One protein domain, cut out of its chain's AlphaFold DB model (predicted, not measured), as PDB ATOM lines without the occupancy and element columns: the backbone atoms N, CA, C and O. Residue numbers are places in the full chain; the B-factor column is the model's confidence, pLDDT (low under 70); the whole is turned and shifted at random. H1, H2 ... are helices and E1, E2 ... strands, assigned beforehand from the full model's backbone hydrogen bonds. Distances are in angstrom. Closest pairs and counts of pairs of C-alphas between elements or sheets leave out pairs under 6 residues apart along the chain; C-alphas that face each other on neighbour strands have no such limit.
ATOM      1  N   GLN A  74     204.690  99.838 121.617       84.38
ATOM      2  CA  GLN A  74     204.475 100.122 123.034       84.38
ATOM      3  C   GLN A  74     204.619 101.618 123.288       84.38
ATOM      4  O   GLN A  74     205.584 102.213 122.802       84.38
ATOM      5  N   PRO A  75     203.696 102.230 124.045       89.06
ATOM      6  CA  PRO A  75     203.805 103.638 124.371       89.06
ATOM      7  C   PRO A  75     205.000 103.841 125.306       89.06
ATOM      8  O   PRO A  75     205.070 103.235 126.374       89.06
ATOM      9  N   ILE A  76     205.932 104.695 124.896       91.88
ATOM     10  CA  ILE A  76     206.971 105.256 125.765       91.88
ATOM     11  C   ILE A  76     206.406 106.504 126.434       91.88
ATOM     12  O   ILE A  76     206.387 106.619 127.660       91.88
ATOM     13  N   LEU A  77     205.874 107.414 125.616       92.25
ATOM     14  CA  LEU A  77     205.301 108.672 126.061       92.25
ATOM     15  C   LEU A  77     203.837 108.774 125.648       92.25
ATOM     16  O   LEU A  77     203.508 108.782 124.466       92.25
ATOM     17  N   THR A  78     202.980 108.896 126.650       92.06
ATOM     18  CA  THR A  78     201.548 109.200 126.568       92.06
ATOM     19  C   THR A  78     201.210 110.166 127.696       92.06
ATOM     20  O   THR A  78     202.054 110.424 128.555       92.06
ATOM     21  N   ALA A  79     199.958 110.623 127.775       89.69
ATOM     22  CA  ALA A  79     199.512 111.394 128.933       89.69
ATOM     23  C   ALA A  79     199.819 110.672 130.260       89.69
ATOM     24  O   ALA A  79     200.383 111.271 131.168       89.69
ATOM     25  N   SER A  80     199.577 109.357 130.334       88.81
ATOM     26  CA  SER A  80     199.834 108.559 131.543       88.81
ATOM     27  C   SER A  80     201.307 108.383 131.927       88.81
ATOM     28  O   SER A  80     201.577 108.090 133.089       88.81
ATOM     29  N   SER A  81     202.245 108.526 130.986       89.75
ATOM     30  CA  SER A  81     203.689 108.414 131.258       89.75
ATOM     31  C   SER A  81     204.425 109.755 131.247       89.75
ATOM     32  O   SER A  81     205.617 109.792 131.546       89.75
ATOM     33  N   SER A  82     203.724 110.854 130.949       91.25
ATOM     34  CA  SER A  82     204.230 112.216 131.117       91.25
ATOM     35  C   SER A  82     204.480 112.539 132.595       91.25
ATOM     36  O   SER A  82     203.910 111.921 133.497       91.25
ATOM     37  N   SER A  83     205.319 113.541 132.861       90.94
ATOM     38  CA  SER A  83     205.712 113.892 134.235       90.94
ATOM     39  C   SER A  83     204.558 114.394 135.116       90.94
ATOM     40  O   SER A  83     204.639 114.320 136.341       90.94
ATOM     41  N   ASP A  84     203.495 114.912 134.497       90.44
ATOM     42  CA  ASP A  84     202.364 115.563 135.160       90.44
ATOM     43  C   ASP A  84     201.019 114.862 134.892       90.44
ATOM     44  O   ASP A  84     199.983 115.314 135.379       90.44
ATOM     45  N   GLY A  85     201.024 113.751 134.149       89.00
ATOM     46  CA  GLY A  85     199.824 112.994 133.795       89.00
ATOM     47  C   GLY A  85     198.980 113.609 132.669       89.00
ATOM     48  O   GLY A  85     197.905 113.080 132.376       89.00
ATOM     49  N   ASN A  86     199.430 114.703 132.043       92.50
ATOM     50  CA  ASN A  86     198.693 115.429 131.005       92.50
ATOM     51  C   ASN A  86     199.229 115.143 129.597       92.50
ATOM     52  O   ASN A  86     200.300 114.575 129.406       92.50
ATOM     53  N   GLU A  87     198.478 115.556 128.573       92.12
ATOM     54  CA  GLU A  87     198.948 115.463 127.189       92.12
ATOM     55  C   GLU A  87     200.265 116.232 126.996       92.12
ATOM     56  O   GLU A  87     200.461 117.326 127.530       92.12
ATOM     57  N   VAL A  88     201.173 115.661 126.205       92.12
ATOM     58  CA  VAL A  88     202.416 116.333 125.825       92.12
ATOM     59  C   VAL A  88     202.176 117.095 124.536       92.12
ATOM     60  O   VAL A  88     201.784 116.503 123.527       92.12
ATOM     61  N   LEU A  89     202.405 118.406 124.571       93.94
ATOM     62  CA  LEU A  89     202.182 119.290 123.435       93.94
ATOM     63  C   LEU A  89     203.518 119.759 122.867       93.94
ATOM     64  O   LEU A  89     204.356 120.297 123.594       93.94
ATOM     65  N   ALA A  90     203.707 119.583 121.563       93.56
ATOM     66  CA  ALA A  90     204.946 119.927 120.889       93.56
ATOM     67  C   ALA A  90     204.732 120.722 119.602       93.56
ATOM     68  O   ALA A  90     203.799 120.489 118.829       93.56
ATOM     69  N   VAL A  91     205.657 121.644 119.359       93.75
ATOM     70  CA  VAL A  91     205.816 122.330 118.074       93.75
ATOM     71  C   VAL A  91     206.888 121.627 117.256       93.75
ATOM     72  O   VAL A  91     207.794 121.012 117.820       93.75
ATOM     73  N   CYS A  92     206.804 121.732 115.935       92.25
ATOM     74  CA  CYS A  92     207.838 121.237 115.037       92.25
ATOM     75  C   CYS A  92     208.326 122.380 114.146       92.25
ATOM     76  O   CYS A  92     207.568 122.940 113.357       92.25
ATOM     77  N   ILE A  93     209.581 122.773 114.328       92.88
ATOM     78  CA  ILE A  93     210.177 123.971 113.735       92.88
ATOM     79  C   ILE A  93     211.550 123.651 113.140       92.88
ATOM     80  O   ILE A  93     212.037 122.520 113.207       92.88
ATOM     81  N   GLU A  94     212.179 124.652 112.533       91.31
ATOM     82  CA  GLU A  94     213.574 124.551 112.113       91.31
ATOM     83  C   GLU A  94     214.487 124.477 113.340       91.31
ATOM     84  O   GLU A  94     214.231 125.127 114.356       91.31
ATOM     85  N   ASN A  95     215.552 123.676 113.260       86.56
ATOM     86  CA  ASN A  95     216.474 123.517 114.376       86.56
ATOM     87  C   ASN A  95     217.179 124.850 114.694       86.56
ATOM     88  O   ASN A  95     218.036 125.282 113.921       86.56
ATOM     89  N   PRO A  96     216.911 125.479 115.857       85.50
ATOM     90  CA  PRO A  96     217.465 126.794 116.176       85.50
ATOM     91  C   PRO A  96     218.986 126.760 116.375       85.50
ATOM     92  O   PRO A  96     219.657 127.783 116.257       85.50
ATOM     93  N   ASN A  97     219.545 125.585 116.680       81.50
ATOM     94  CA  ASN A  97     220.974 125.402 116.907       81.50
ATOM     95  C   ASN A  97     221.749 125.105 115.615       81.50
ATOM     96  O   ASN A  97     222.968 125.275 115.595       81.50
ATOM     97  N   ASN A  98     221.071 124.629 114.570       79.31
ATOM     98  CA  ASN A  98     221.670 124.329 113.272       79.31
ATOM     99  C   ASN A  98     220.605 124.413 112.163       79.31
ATOM    100  O   ASN A  98     220.091 123.368 111.756       79.31
ATOM    101  N   PRO A  99     220.262 125.630 111.710       79.56
ATOM    102  CA  PRO A  99     219.242 125.844 110.689       79.56
ATOM    103  C   PRO A  99     219.682 125.217 109.361       79.56
ATOM    104  O   PRO A  99     220.727 125.582 108.817       79.56
ATOM    105  N   ASP A 100     218.930 124.236 108.869       74.94
ATOM    106  CA  ASP A 100     219.218 123.491 107.638       74.94
ATOM    107  C   ASP A 100     218.078 123.575 106.608       74.94
ATOM    108  O   ASP A 100     218.089 122.862 105.605       74.94
ATOM    109  N   GLY A 101     217.105 124.462 106.840       77.00
ATOM    110  CA  GLY A 101     215.906 124.611 106.023       77.00
ATOM    111  C   GLY A 101     214.879 123.490 106.200       77.00
ATOM    112  O   GLY A 101     213.881 123.493 105.485       77.00
ATOM    113  N   SER A 102     215.096 122.541 107.124       84.50
ATOM    114  CA  SER A 102     214.155 121.456 107.419       84.50
ATOM    115  C   SER A 102     213.402 121.689 108.732       84.50
ATOM    116  O   SER A 102     213.988 122.036 109.760       84.50
ATOM    117  N   TYR A 103     212.089 121.441 108.735       91.06
ATOM    118  CA  TYR A 103     211.268 121.488 109.949       91.06
ATOM    119  C   TYR A 103     211.338 120.145 110.677       91.06
ATOM    120  O   TYR A 103     210.397 119.357 110.667       91.06
ATOM    121  N   SER A 104     212.505 119.839 111.239       92.06
ATOM    122  CA  SER A 104     212.806 118.541 111.860       92.06
ATOM    123  C   SER A 104     213.013 118.610 113.372       92.06
ATOM    124  O   SER A 104     213.244 117.583 114.008       92.06
ATOM    125  N   TYR A 105     212.941 119.798 113.972       94.44
ATOM    126  CA  TYR A 105     213.156 119.985 115.401       94.44
ATOM    127  C   TYR A 105     211.824 120.006 116.139       94.44
ATOM    128  O   TYR A 105     211.033 120.939 115.995       94.44
ATOM    129  N   LEU A 106     211.573 118.964 116.924       94.94
ATOM    130  CA  LEU A 106     210.365 118.820 117.715       94.94
ATOM    131  C   LEU A 106     210.654 119.235 119.156       94.94
ATOM    132  O   LEU A 106     211.495 118.633 119.821       94.94
ATOM    133  N   LEU A 107     209.938 120.253 119.624       95.50
ATOM    134  CA  LEU A 107     210.092 120.832 120.955       95.50
ATOM    135  C   LEU A 107     208.783 120.700 121.731       95.50
ATOM    136  O   LEU A 107     207.787 121.344 121.390       95.50
ATOM    137  N   ALA A 108     208.796 119.889 122.785       94.00
ATOM    138  CA  ALA A 108     207.711 119.795 123.745       94.00
ATOM    139  C   ALA A 108     207.677 121.056 124.615       94.00
ATOM    140  O   ALA A 108     208.599 121.336 125.377       94.00
ATOM    141  N   GLN A 109     206.605 121.833 124.504       89.62
ATOM    142  CA  GLN A 109     206.479 123.113 125.206       89.62
ATOM    143  C   GLN A 109     205.956 122.961 126.633       89.62
ATOM    144  O   GLN A 109     206.147 123.846 127.464       89.62
ATOM    145  N   SER A 110     205.291 121.845 126.917       80.25
ATOM    146  CA  SER A 110     204.663 121.570 128.207       80.25
ATOM    147  C   SER A 110     205.660 121.174 129.303       80.25
ATOM    148  O   SER A 110     205.271 121.103 130.463       80.25
ATOM    149  N   GLY A 111     206.935 120.925 128.971       85.75
ATOM    150  CA  GLY A 111     207.974 120.575 129.953       85.75
ATOM    151  C   GLY A 111     207.750 119.236 130.670       85.75
ATOM    152  O   GLY A 111     208.465 118.921 131.615       85.75
ATOM    153  N   ASN A 112     206.742 118.467 130.247       90.44
ATOM    154  CA  ASN A 112     206.303 117.213 130.858       90.44
ATOM    155  C   ASN A 112     206.694 115.972 130.039       90.44
ATOM    156  O   ASN A 112     206.238 114.867 130.344       90.44
ATOM    157  N   ALA A 113     207.507 116.157 128.995       91.69
ATOM    158  CA  ALA A 113     207.812 115.137 128.002       91.69
ATOM    159  C   ALA A 113     208.843 114.109 128.479       91.69
ATOM    160  O   ALA A 113     208.679 112.925 128.195       91.69
ATOM    161  N   ASN A 114     209.870 114.551 129.213       93.62
ATOM    162  CA  ASN A 114     210.900 113.698 129.811       93.62
ATOM    163  C   ASN A 114     211.512 112.679 128.829       93.62
ATOM    164  O   ASN A 114     211.677 111.505 129.167       93.62
ATOM    165  N   PHE A 115     211.799 113.093 127.588       95.50
ATOM    166  CA  PHE A 115     212.207 112.177 126.519       95.50
ATOM    167  C   PHE A 115     213.420 111.327 126.911       95.50
ATOM    168  O   PHE A 115     213.409 110.113 126.717       95.50
ATOM    169  N   TYR A 116     214.452 111.932 127.495       94.31
ATOM    170  CA  TYR A 116     215.646 111.206 127.917       94.31
ATOM    171  C   TYR A 116     215.365 110.292 129.109       94.31
ATOM    172  O   TYR A 116     215.765 109.128 129.105       94.31
ATOM    173  N   SER A 117     214.636 110.788 130.108       91.81
ATOM    174  CA  SER A 117     214.285 110.011 131.301       91.81
ATOM    175  C   SER A 117     213.368 108.813 131.004       91.81
ATOM    176  O   SER A 117     213.423 107.806 131.709       91.81
ATOM    177  N   LEU A 118     212.559 108.889 129.944       92.94
ATOM    178  CA  LEU A 118     211.756 107.778 129.425       92.94
ATOM    179  C   LEU A 118     212.513 106.896 128.418       92.94
ATOM    180  O   LEU A 118     211.904 106.026 127.798       92.94
ATOM    181  N   ASP A 119     213.826 107.097 128.276       93.56
ATOM    182  CA  ASP A 119     214.692 106.354 127.360       93.56
ATOM    183  C   ASP A 119     214.202 106.428 125.907       93.56
ATOM    184  O   ASP A 119     214.178 105.420 125.221       93.56
ATOM    185  N   VAL A 120     213.786 107.592 125.397       93.75
ATOM    186  CA  VAL A 120     213.460 107.758 123.966       93.75
ATOM    187  C   VAL A 120     214.736 107.633 123.121       93.75
ATOM    188  O   VAL A 120     215.749 108.280 123.389       93.75
ATOM    189  N   GLN A 121     214.691 106.817 122.070       92.94
ATOM    190  CA  GLN A 121     215.842 106.423 121.254       92.94
ATOM    191  C   GLN A 121     215.632 106.724 119.761       92.94
ATOM    192  O   GLN A 121     214.498 106.842 119.288       92.94
ATOM    193  N   PRO A 122     216.726 106.816 118.976       91.94
ATOM    194  CA  PRO A 122     216.645 106.788 117.519       91.94
ATOM    195  C   PRO A 122     215.822 105.597 117.005       91.94
ATOM    196  O   PRO A 122     216.050 104.459 117.408       91.94
ATOM    197  N   GLY A 123     214.896 105.855 116.084       85.88
ATOM    198  CA  GLY A 123     213.992 104.869 115.494       85.88
ATOM    199  C   GLY A 123     212.615 104.773 116.158       85.88
ATOM    200  O   GLY A 123     211.716 104.195 115.542       85.88
ATOM    201  N   ASP A 124     212.419 105.356 117.346       92.19
ATOM    202  CA  ASP A 124     211.093 105.449 117.966       92.19
ATOM    203  C   ASP A 124     210.136 106.275 117.096       92.19
ATOM    204  O   ASP A 124     210.545 107.168 116.350       92.19
ATOM    205  N   VAL A 125     208.844 105.972 117.180       92.38
ATOM    206  CA  VAL A 125     207.799 106.620 116.386       92.38
ATOM    207  C   VAL A 125     207.137 107.711 117.206       92.38
ATOM    208  O   VAL A 125     206.502 107.443 118.223       92.38
ATOM    209  N   VAL A 126     207.235 108.944 116.729       93.62
ATOM    210  CA  VAL A 126     206.430 110.067 117.192       93.62
ATOM    211  C   VAL A 126     205.111 110.053 116.428       93.62
ATOM    212  O   VAL A 126     205.090 110.243 115.213       93.62
ATOM    213  N   ARG A 127     204.002 109.866 117.139       93.50
ATOM    214  CA  ARG A 127     202.659 110.129 116.617       93.50
ATOM    215  C   ARG A 127     202.327 111.591 116.859       93.50
ATOM    216  O   ARG A 127     202.013 111.974 117.983       93.50
ATOM    217  N   TYR A 128     202.434 112.397 115.810       90.75
ATOM    218  CA  TYR A 128     202.156 113.829 115.826       90.75
ATOM    219  C   TYR A 128     200.720 114.069 115.345       90.75
ATOM    220  O   TYR A 128     200.410 113.878 114.170       90.75
ATOM    221  N   TYR A 129     199.812 114.414 116.259       87.44
ATOM    222  CA  TYR A 129     198.383 114.517 115.956       87.44
ATOM    223  C   TYR A 129     198.069 115.880 115.336       87.44
ATOM    224  O   TYR A 129     198.048 116.881 116.044       87.44
ATOM    225  N   VAL A 130     197.797 115.919 114.030       76.88
ATOM    226  CA  VAL A 130     197.370 117.144 113.335       76.88
ATOM    227  C   VAL A 130     195.872 117.114 113.059       76.88
ATOM    228  O   VAL A 130     195.295 116.065 112.764       76.88
ATOM    229  N   ASN A 131     195.236 118.279 113.128       65.56
ATOM    230  CA  ASN A 131     193.875 118.449 112.629       65.56
ATOM    231  C   ASN A 131     193.946 118.584 111.102       65.56
ATOM    232  O   ASN A 131     194.588 119.504 110.605       65.56
ATOM    233  N   LEU A 132     193.329 117.655 110.367       53.44
ATOM    234  CA  LEU A 132     193.409 117.612 108.898       53.44
ATOM    235  C   LEU A 132     192.561 118.680 108.191       53.44
ATOM    236  O   LEU A 132     192.820 118.948 107.025       53.44
ATOM    237  N   ASP A 133     191.581 119.289 108.866       54.41
ATOM    238  CA  ASP A 133     190.714 120.308 108.265       54.41
ATOM    239  C   ASP A 133     190.232 121.322 109.314       54.41
ATOM    240  O   ASP A 133     189.519 120.958 110.258       54.41
ATOM    241  N   GLU A 134     190.577 122.601 109.134       50.53
ATOM    242  CA  GLU A 134     190.057 123.708 109.956       50.53
ATOM    243  C   GLU A 134     188.518 123.782 109.884       50.53
ATOM    244  O   GLU A 134     187.866 123.989 110.907       50.53
ATOM    245  N   GLU A 135     187.915 123.484 108.722       54.34
ATOM    246  CA  GLU A 135     186.452 123.504 108.523       54.34
ATOM    247  C   GLU A 135     185.722 122.389 109.308       54.34
ATOM    248  O   GLU A 135     184.561 122.535 109.704       54.34
ATOM    249  N   THR A 136     186.399 121.268 109.576       50.12
ATOM    250  CA  THR A 136     185.830 120.117 110.302       50.12
ATOM    251  C   THR A 136     185.973 120.282 111.820       50.12
ATOM    252  O   THR A 136     185.072 119.896 112.575       50.12
ATOM    253  N   ALA A 137     187.047 120.945 112.267       50.03
ATOM    254  CA  ALA A 137     187.245 121.347 113.661       50.03
ATOM    255  C   ALA A 137     186.188 122.370 114.123       50.03
ATOM    256  O   ALA A 137     185.657 122.246 115.228       50.03
ATOM    257  N   GLU A 138     185.791 123.310 113.256       53.38
ATOM    258  CA  GLU A 138     184.699 124.261 113.529       53.38
ATOM    259  C   GLU A 138     183.321 123.588 113.683       53.38
ATOM    260  O   GLU A 138     182.434 124.124 114.348       53.38
ATOM    261  N   ARG A 139     183.134 122.386 113.116       50.62
ATOM    262  CA  ARG A 139     181.888 121.597 113.207       50.62
ATOM    263  C   ARG A 139     181.869 120.584 114.359       50.62
ATOM    264  O   ARG A 139     180.892 119.848 114.493       50.62
ATOM    265  N   GLY A 140     182.907 120.545 115.198       45.81
ATOM    266  CA  GLY A 140     182.965 119.682 116.383       45.81
ATOM    267  C   GLY A 140     183.170 118.190 116.091       45.81
ATOM    268  O   GLY A 140     182.868 117.359 116.946       45.81
ATOM    269  N   ILE A 141     183.664 117.832 114.899       45.53
ATOM    270  CA  ILE A 141     184.007 116.450 114.541       45.53
ATOM    271  C   ILE A 141     185.531 116.306 114.626       45.53
ATOM    272  O   ILE A 141     186.259 116.677 113.709       45.53
ATOM    273  N   GLU A 142     186.038 115.764 115.735       47.09
ATOM    274  CA  GLU A 142     187.467 115.472 115.889       47.09
ATOM    275  C   GLU A 142     187.838 114.157 115.182       47.09
ATOM    276  O   GLU A 142     187.871 113.091 115.793       47.09
ATOM    277  N   GLN A 143     188.161 114.210 113.888       44.75
ATOM    278  CA  GLN A 143     188.990 113.170 113.267       44.75
ATOM    279  C   GLN A 143     190.457 113.600 113.344       44.75
ATOM    280  O   GLN A 143     190.986 114.244 112.441       44.75
ATOM    281  N   ARG A 144     191.124 113.270 114.455       54.03
ATOM    282  CA  ARG A 144     192.572 113.478 114.595       54.03
ATOM    283  C   ARG A 144     193.313 112.290 113.982       54.03
ATOM    284  O   ARG A 144     193.410 111.235 114.606       54.03
ATOM    285  N   THR A 145     193.842 112.460 112.776       62.97
ATOM    286  CA  THR A 145     194.772 111.497 112.168       62.97
ATOM    287  C   THR A 145     196.193 111.851 112.607       62.97
ATOM    288  O   THR A 145     196.604 113.007 112.526       62.97
ATOM    289  N   ALA A 146     196.952 110.873 113.105       80.44
ATOM    290  CA  ALA A 146     198.342 111.087 113.500       80.44
ATOM    291  C   ALA A 146     199.289 110.924 112.304       80.44
ATOM    292  O   ALA A 146     199.207 109.936 111.576       80.44
ATOM    293  N   LEU A 147     200.219 111.864 112.145       85.75
ATOM    294  CA  LEU A 147     201.413 111.690 111.322       85.75
ATOM    295  C   LEU A 147     202.424 110.852 112.111       85.75
ATOM    296  O   LEU A 147     202.772 111.206 113.238       85.75
ATOM    297  N   GLU A 148     202.899 109.750 111.531       89.12
ATOM    298  CA  GLU A 148     203.966 108.943 112.128       89.12
ATOM    299  C   GLU A 148     205.331 109.427 111.632       89.12
ATOM    300  O   GLU A 148     205.685 109.277 110.464       89.12
ATOM    301  N   LEU A 149     206.099 110.016 112.544       90.94
ATOM    302  CA  LEU A 149     207.435 110.559 112.310       90.94
ATOM    303  C   LEU A 149     208.443 109.715 113.092       90.94
ATOM    304  O   LEU A 149     208.110 109.162 114.137       90.94
ATOM    305  N   ARG A 150     209.685 109.596 112.622       92.44
ATOM    306  CA  ARG A 150     210.711 108.801 113.319       92.44
ATOM    307  C   ARG A 150     211.666 109.688 114.086       92.44
ATOM    308  O   ARG A 150     212.152 110.669 113.538       92.44
ATOM    309  N   VAL A 151     211.984 109.330 115.323       94.50
ATOM    310  CA  VAL A 151     213.038 109.984 116.099       94.50
ATOM    311  C   VAL A 151     214.381 109.674 115.445       94.50
ATOM    312  O   VAL A 151     214.769 108.519 115.322       94.50
ATOM    313  N   ARG A 152     215.129 110.701 115.053       92.75
ATOM    314  CA  ARG A 152     216.515 110.564 114.595       92.75
ATOM    315  C   ARG A 152     217.477 110.511 115.776       92.75
ATOM    316  O   ARG A 152     218.414 109.721 115.777       92.75
ATOM    317  N   ARG A 153     217.287 111.409 116.746       94.44
ATOM    318  CA  ARG A 153     218.031 111.498 118.015       94.44
ATOM    319  C   ARG A 153     217.400 112.547 118.927       94.44
ATOM    320  O   ARG A 153     216.692 113.426 118.445       94.44
ATOM    321  N   LEU A 154     217.748 112.515 120.208       95.69
ATOM    322  CA  LEU A 154     217.449 113.606 121.137       95.69
ATOM    323  C   LEU A 154     218.344 114.828 120.875       95.69
ATOM    324  O   LEU A 154     219.445 114.713 120.306       95.69
ATOM    325  N   ASP A 155     217.867 116.009 121.267       93.75
ATOM    326  CA  ASP A 155     218.695 117.208 121.262       93.75
ATOM    327  C   ASP A 155     219.784 117.113 122.338       93.75
ATOM    328  O   ASP A 155     219.571 116.604 123.430       93.75
ATOM    329  N   SER A 156     220.987 117.594 122.035       90.31
ATOM    330  CA  SER A 156     222.118 117.491 122.966       90.31
ATOM    331  C   SER A 156     222.101 118.547 124.074       90.31
ATOM    332  O   SER A 156     222.852 118.410 125.037       90.31
ATOM    333  N   ARG A 157     221.337 119.635 123.909       91.38
ATOM    334  CA  ARG A 157     221.250 120.749 124.868       91.38
ATOM    335  C   ARG A 157     219.990 120.657 125.725       91.38
ATOM    336  O   ARG A 157     220.058 121.012 126.895       91.38
ATOM    337  N   ASP A 158     218.894 120.161 125.157       92.50
ATOM    338  CA  ASP A 158     217.632 119.899 125.856       92.50
ATOM    339  C   ASP A 158     217.097 118.488 125.544       92.50
ATOM    340  O   ASP A 158     216.090 118.329 124.852       92.50
ATOM    341  N   PRO A 159     217.779 117.432 126.024       93.56
ATOM    342  CA  PRO A 159     217.397 116.054 125.725       93.56
ATOM    343  C   PRO A 159     216.076 115.629 126.383       93.56
ATOM    344  O   PRO A 159     215.539 114.589 126.018       93.56
ATOM    345  N   GLU A 160     215.550 116.391 127.346       94.81
ATOM    346  CA  GLU A 160     214.302 116.051 128.042       94.81
ATOM    347  C   GLU A 160     213.057 116.551 127.305       94.81
ATOM    348  O   GLU A 160     212.003 115.926 127.408       94.81
ATOM    349  N   ASN A 161     213.160 117.644 126.541       94.69
ATOM    350  CA  ASN A 161     211.999 118.255 125.885       94.69
ATOM    351  C   ASN A 161     212.174 118.476 124.388       94.69
ATOM    352  O   ASN A 161     211.208 118.841 123.719       94.69
ATOM    353  N   ALA A 162     213.360 118.232 123.832       94.62
ATOM    354  CA  ALA A 162     213.598 118.387 122.411       94.62
ATOM    355  C   ALA A 162     214.202 117.140 121.765       94.62
ATOM    356  O   ALA A 162     215.128 116.502 122.273       94.62
ATOM    357  N   LEU A 163     213.698 116.823 120.576       95.88
ATOM    358  CA  LEU A 163     214.223 115.766 119.724       95.88
ATOM    359  C   LEU A 163     214.236 116.201 118.261       95.88
ATOM    360  O   LEU A 163     213.567 117.148 117.856       95.88
ATOM    361  N   ILE A 164     215.018 115.494 117.457       94.19
ATOM    362  CA  ILE A 164     215.094 115.694 116.012       94.19
ATOM    363  C   ILE A 164     214.438 114.494 115.345       94.19
ATOM    364  O   ILE A 164     214.780 113.355 115.672       94.19
ATOM    365  N   ILE A 165     213.534 114.742 114.402       93.62
ATOM    366  CA  ILE A 165     212.857 113.710 113.611       93.62
ATOM    367  C   ILE A 165     213.529 113.497 112.244       93.62
ATOM    368  O   ILE A 165     214.217 114.371 111.719       93.62
ATOM    369  N   GLU A 166     213.356 112.313 111.664       89.62
ATOM    370  CA  GLU A 166     213.764 111.998 110.293       89.62
ATOM    371  C   GLU A 166     212.783 112.614 109.284       89.62
ATOM    372  O   GLU A 166     211.575 112.605 109.504       89.62
ATOM    373  N   GLY A 167     213.296 113.146 108.168       81.81
ATOM    374  CA  GLY A 167     212.487 113.708 107.073       81.81
ATOM    375  C   GLY A 167     211.910 115.105 107.335       81.81
ATOM    376  O   GLY A 167     211.870 115.905 106.409       81.81
ATOM    377  N   GLY A 168     211.564 115.422 108.586       82.94
ATOM    378  CA  GLY A 168     210.934 116.694 108.958       82.94
ATOM    379  C   GLY A 168     209.498 116.834 108.434       82.94
ATOM    380  O   GLY A 168     208.979 115.947 107.762       82.94
ATOM    381  N   LEU A 169     208.842 117.941 108.778       86.12
ATOM    382  CA  LEU A 169     207.561 118.350 108.196       86.12
ATOM    383  C   LEU A 169     207.776 119.238 106.964       86.12
ATOM    384  O   LEU A 169     208.800 119.910 106.848       86.12
ATOM    385  N   ASP A 170     206.773 119.302 106.087       84.31
ATOM    386  CA  ASP A 170     206.786 120.175 104.901       84.31
ATOM    387  C   ASP A 170     206.654 121.670 105.253       84.31
ATOM    388  O   ASP A 170     207.060 122.542 104.486       84.31
ATOM    389  N   SER A 171     206.078 121.984 106.417       85.12
ATOM    390  CA  SER A 171     205.888 123.349 106.923       85.12
ATOM    391  C   SER A 171     206.047 123.387 108.451       85.12
ATOM    392  O   SER A 171     205.874 122.351 109.102       85.12
ATOM    393  N   PRO A 172     206.393 124.542 109.053       87.69
ATOM    394  CA  PRO A 172     206.591 124.623 110.492       87.69
ATOM    395  C   PRO A 172     205.245 124.542 111.215       87.69
ATOM    396  O   PRO A 172     204.335 125.328 110.957       87.69
ATOM    397  N   ALA A 173     205.144 123.639 112.184       87.81
ATOM    398  CA  ALA A 173     204.007 123.530 113.081       87.81
ATOM    399  C   ALA A 173     204.280 124.350 114.349       87.81
ATOM    400  O   ALA A 173     204.857 123.858 115.317       87.81
ATOM    401  N   THR A 174     203.900 125.628 114.326       86.19
ATOM    402  CA  THR A 174     204.123 126.577 115.434       86.19
ATOM    403  C   THR A 174     203.040 126.528 116.511       86.19
ATOM    404  O   THR A 174     203.260 127.013 117.620       86.19
ATOM    405  N   VAL A 175     201.885 125.929 116.207       88.38
ATOM    406  CA  VAL A 175     200.831 125.639 117.185       88.38
ATOM    407  C   VAL A 175     201.152 124.300 117.855       88.38
ATOM    408  O   VAL A 175     201.310 123.312 117.135       88.38
ATOM    409  N   PRO A 176     201.247 124.233 119.197       90.19
ATOM    410  CA  PRO A 176     201.546 122.988 119.892       90.19
ATOM    411  C   PRO A 176     200.478 121.933 119.621       90.19
ATOM    412  O   PRO A 176     199.297 122.157 119.879       90.19
ATOM    413  N   GLN A 177     200.907 120.779 119.125       90.94
ATOM    414  CA  GLN A 177     200.041 119.633 118.877       90.94
ATOM    415  C   GLN A 177     200.354 118.510 119.846       90.94
ATOM    416  O   GLN A 177     201.491 118.366 120.303       90.94
ATOM    417  N   ARG A 178     199.350 117.680 120.129       92.12
ATOM    418  CA  ARG A 178     199.551 116.485 120.939       92.12
ATOM    419  C   ARG A 178     200.542 115.555 120.261       92.12
ATOM    420  O   ARG A 178     200.426 115.272 119.067       92.12
ATOM    421  N   ILE A 179     201.457 115.027 121.060       93.56
ATOM    422  CA  ILE A 179     202.360 113.967 120.648       93.56
ATOM    423  C   ILE A 179     202.268 112.761 121.569       93.56
ATOM    424  O   ILE A 179     202.010 112.873 122.766       93.56
ATOM    425  N   GLU A 180     202.541 111.602 120.991       95.31
ATOM    426  CA  GLU A 180     202.886 110.392 121.726       95.31
ATOM    427  C   GLU A 180     204.147 109.791 121.114       95.31
ATOM    428  O   GLU A 180     204.384 109.937 119.913       95.31
ATOM    429  N   ILE A 181     204.941 109.089 121.920       93.81
ATOM    430  CA  ILE A 181     206.117 108.364 121.435       93.81
ATOM    431  C   ILE A 181     205.919 106.885 121.693       93.81
ATOM    432  O   ILE A 181     205.583 106.476 122.804       93.81
ATOM    433  N   TRP A 182     206.141 106.087 120.659       92.25
ATOM    434  CA  TRP A 182     205.924 104.653 120.645       92.25
ATOM    435  C   TRP A 182     207.189 103.935 120.176       92.25
ATOM    436  O   TRP A 182     207.842 104.368 119.230       92.25
ATOM    437  N   ARG A 183     207.511 102.799 120.793       88.75
ATOM    438  CA  ARG A 183     208.603 101.912 120.373       88.75
ATOM    439  C   ARG A 183     208.060 100.565 119.961       88.75
ATOM    440  O   ARG A 183     207.320  99.935 120.713       88.75
ATOM    441  N   TYR A 184     208.479 100.082 118.800       79.31
ATOM    442  CA  TYR A 184     208.233  98.698 118.411       79.31
ATOM    443  C   TYR A 184     208.986  97.760 119.359       79.31
ATOM    444  O   TYR A 184     210.207  97.823 119.476       79.31
ATOM    445  N   SER A 185     208.249  96.925 120.093       74.88
ATOM    446  CA  SER A 185     208.816  96.073 121.135       74.88
ATOM    447  C   SER A 185     209.196  94.697 120.601       74.88
ATOM    448  O   SER A 185     208.337  93.960 120.128       74.88
TER     449      SER A 185
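AT A GLANCE: This is residues 74 to 185 of the 682 residues of the protein "Transglutaminase domain-containing protein" of Pirellulales bacterium (UniProt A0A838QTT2). This is a small closed barrel of six antiparallel strands, running round as E2, E3, E6, E5, E4, E7 and back to E2, with short E1 paired onto E7. From the E4 and E5 side, residues 134 to 140, with the short helix H1, stick out. The printed part has 112 residues with seven named strands and one named helix, in the order E1 E2 E3 E4 H1 E5 E6 E7, mostly strand. It is compact, with a radius of gyration of the C-alphas of 13.6 A and spans of 41 by 34 by 25 A.

HOW THE PARTS SIT: Start at E1, residues 74 to 77, antiparallel to E7, residues 173 to 184; N 76 and O 181 are 2.8 A apart. E2, residues 88 to 93, has E7 on one side, N 90 to O 177 at 2.8 A, and E3, residues 103 to 108, on the other side, N 91 to O 107 at 3.0 A; E2 and E3 form a hairpin. E3 and E6, residues 162 to 169, are antiparallel neighbours, with N 106 and O 163 within hydrogen-bond range at 2.9 A. E4, residues 125 to 131, has E7 on one side, N 127 to O 180 at 2.8 A, and E5, residues 144 to 154, on the other side, N 128 to O 147 at 2.9 A. E5 bends by 65 degrees at residue 151 and pairs with E6 over 151 to 154, N 164 to O 153 at 2.8 A, a hairpin. H1, residues 134 to 137, is not on the barrel; it is too short for an O i to N i+4 pair, and its one O i to N i+3 pair is within hydrogen-bond range.

IN THESE COORDINATES: Find C-alpha 74 at (204.475, 100.122, 123.034), where E1 begins. E4 runs 18.7 A from C-alpha 125 at (207.799, 106.620, 116.386); E5 and E7 each span 25.7 A. E7 ends at C-alpha 184, (208.233, 98.698, 118.411).

THE WHOLE: The C-alphas of Arg 139 and Ser 156, 41.6 A apart, are the farthest. The printed part has no cut; E3 to E4 is a long link of 16 residues. Residues 131 to 145 have pLDDT under 70.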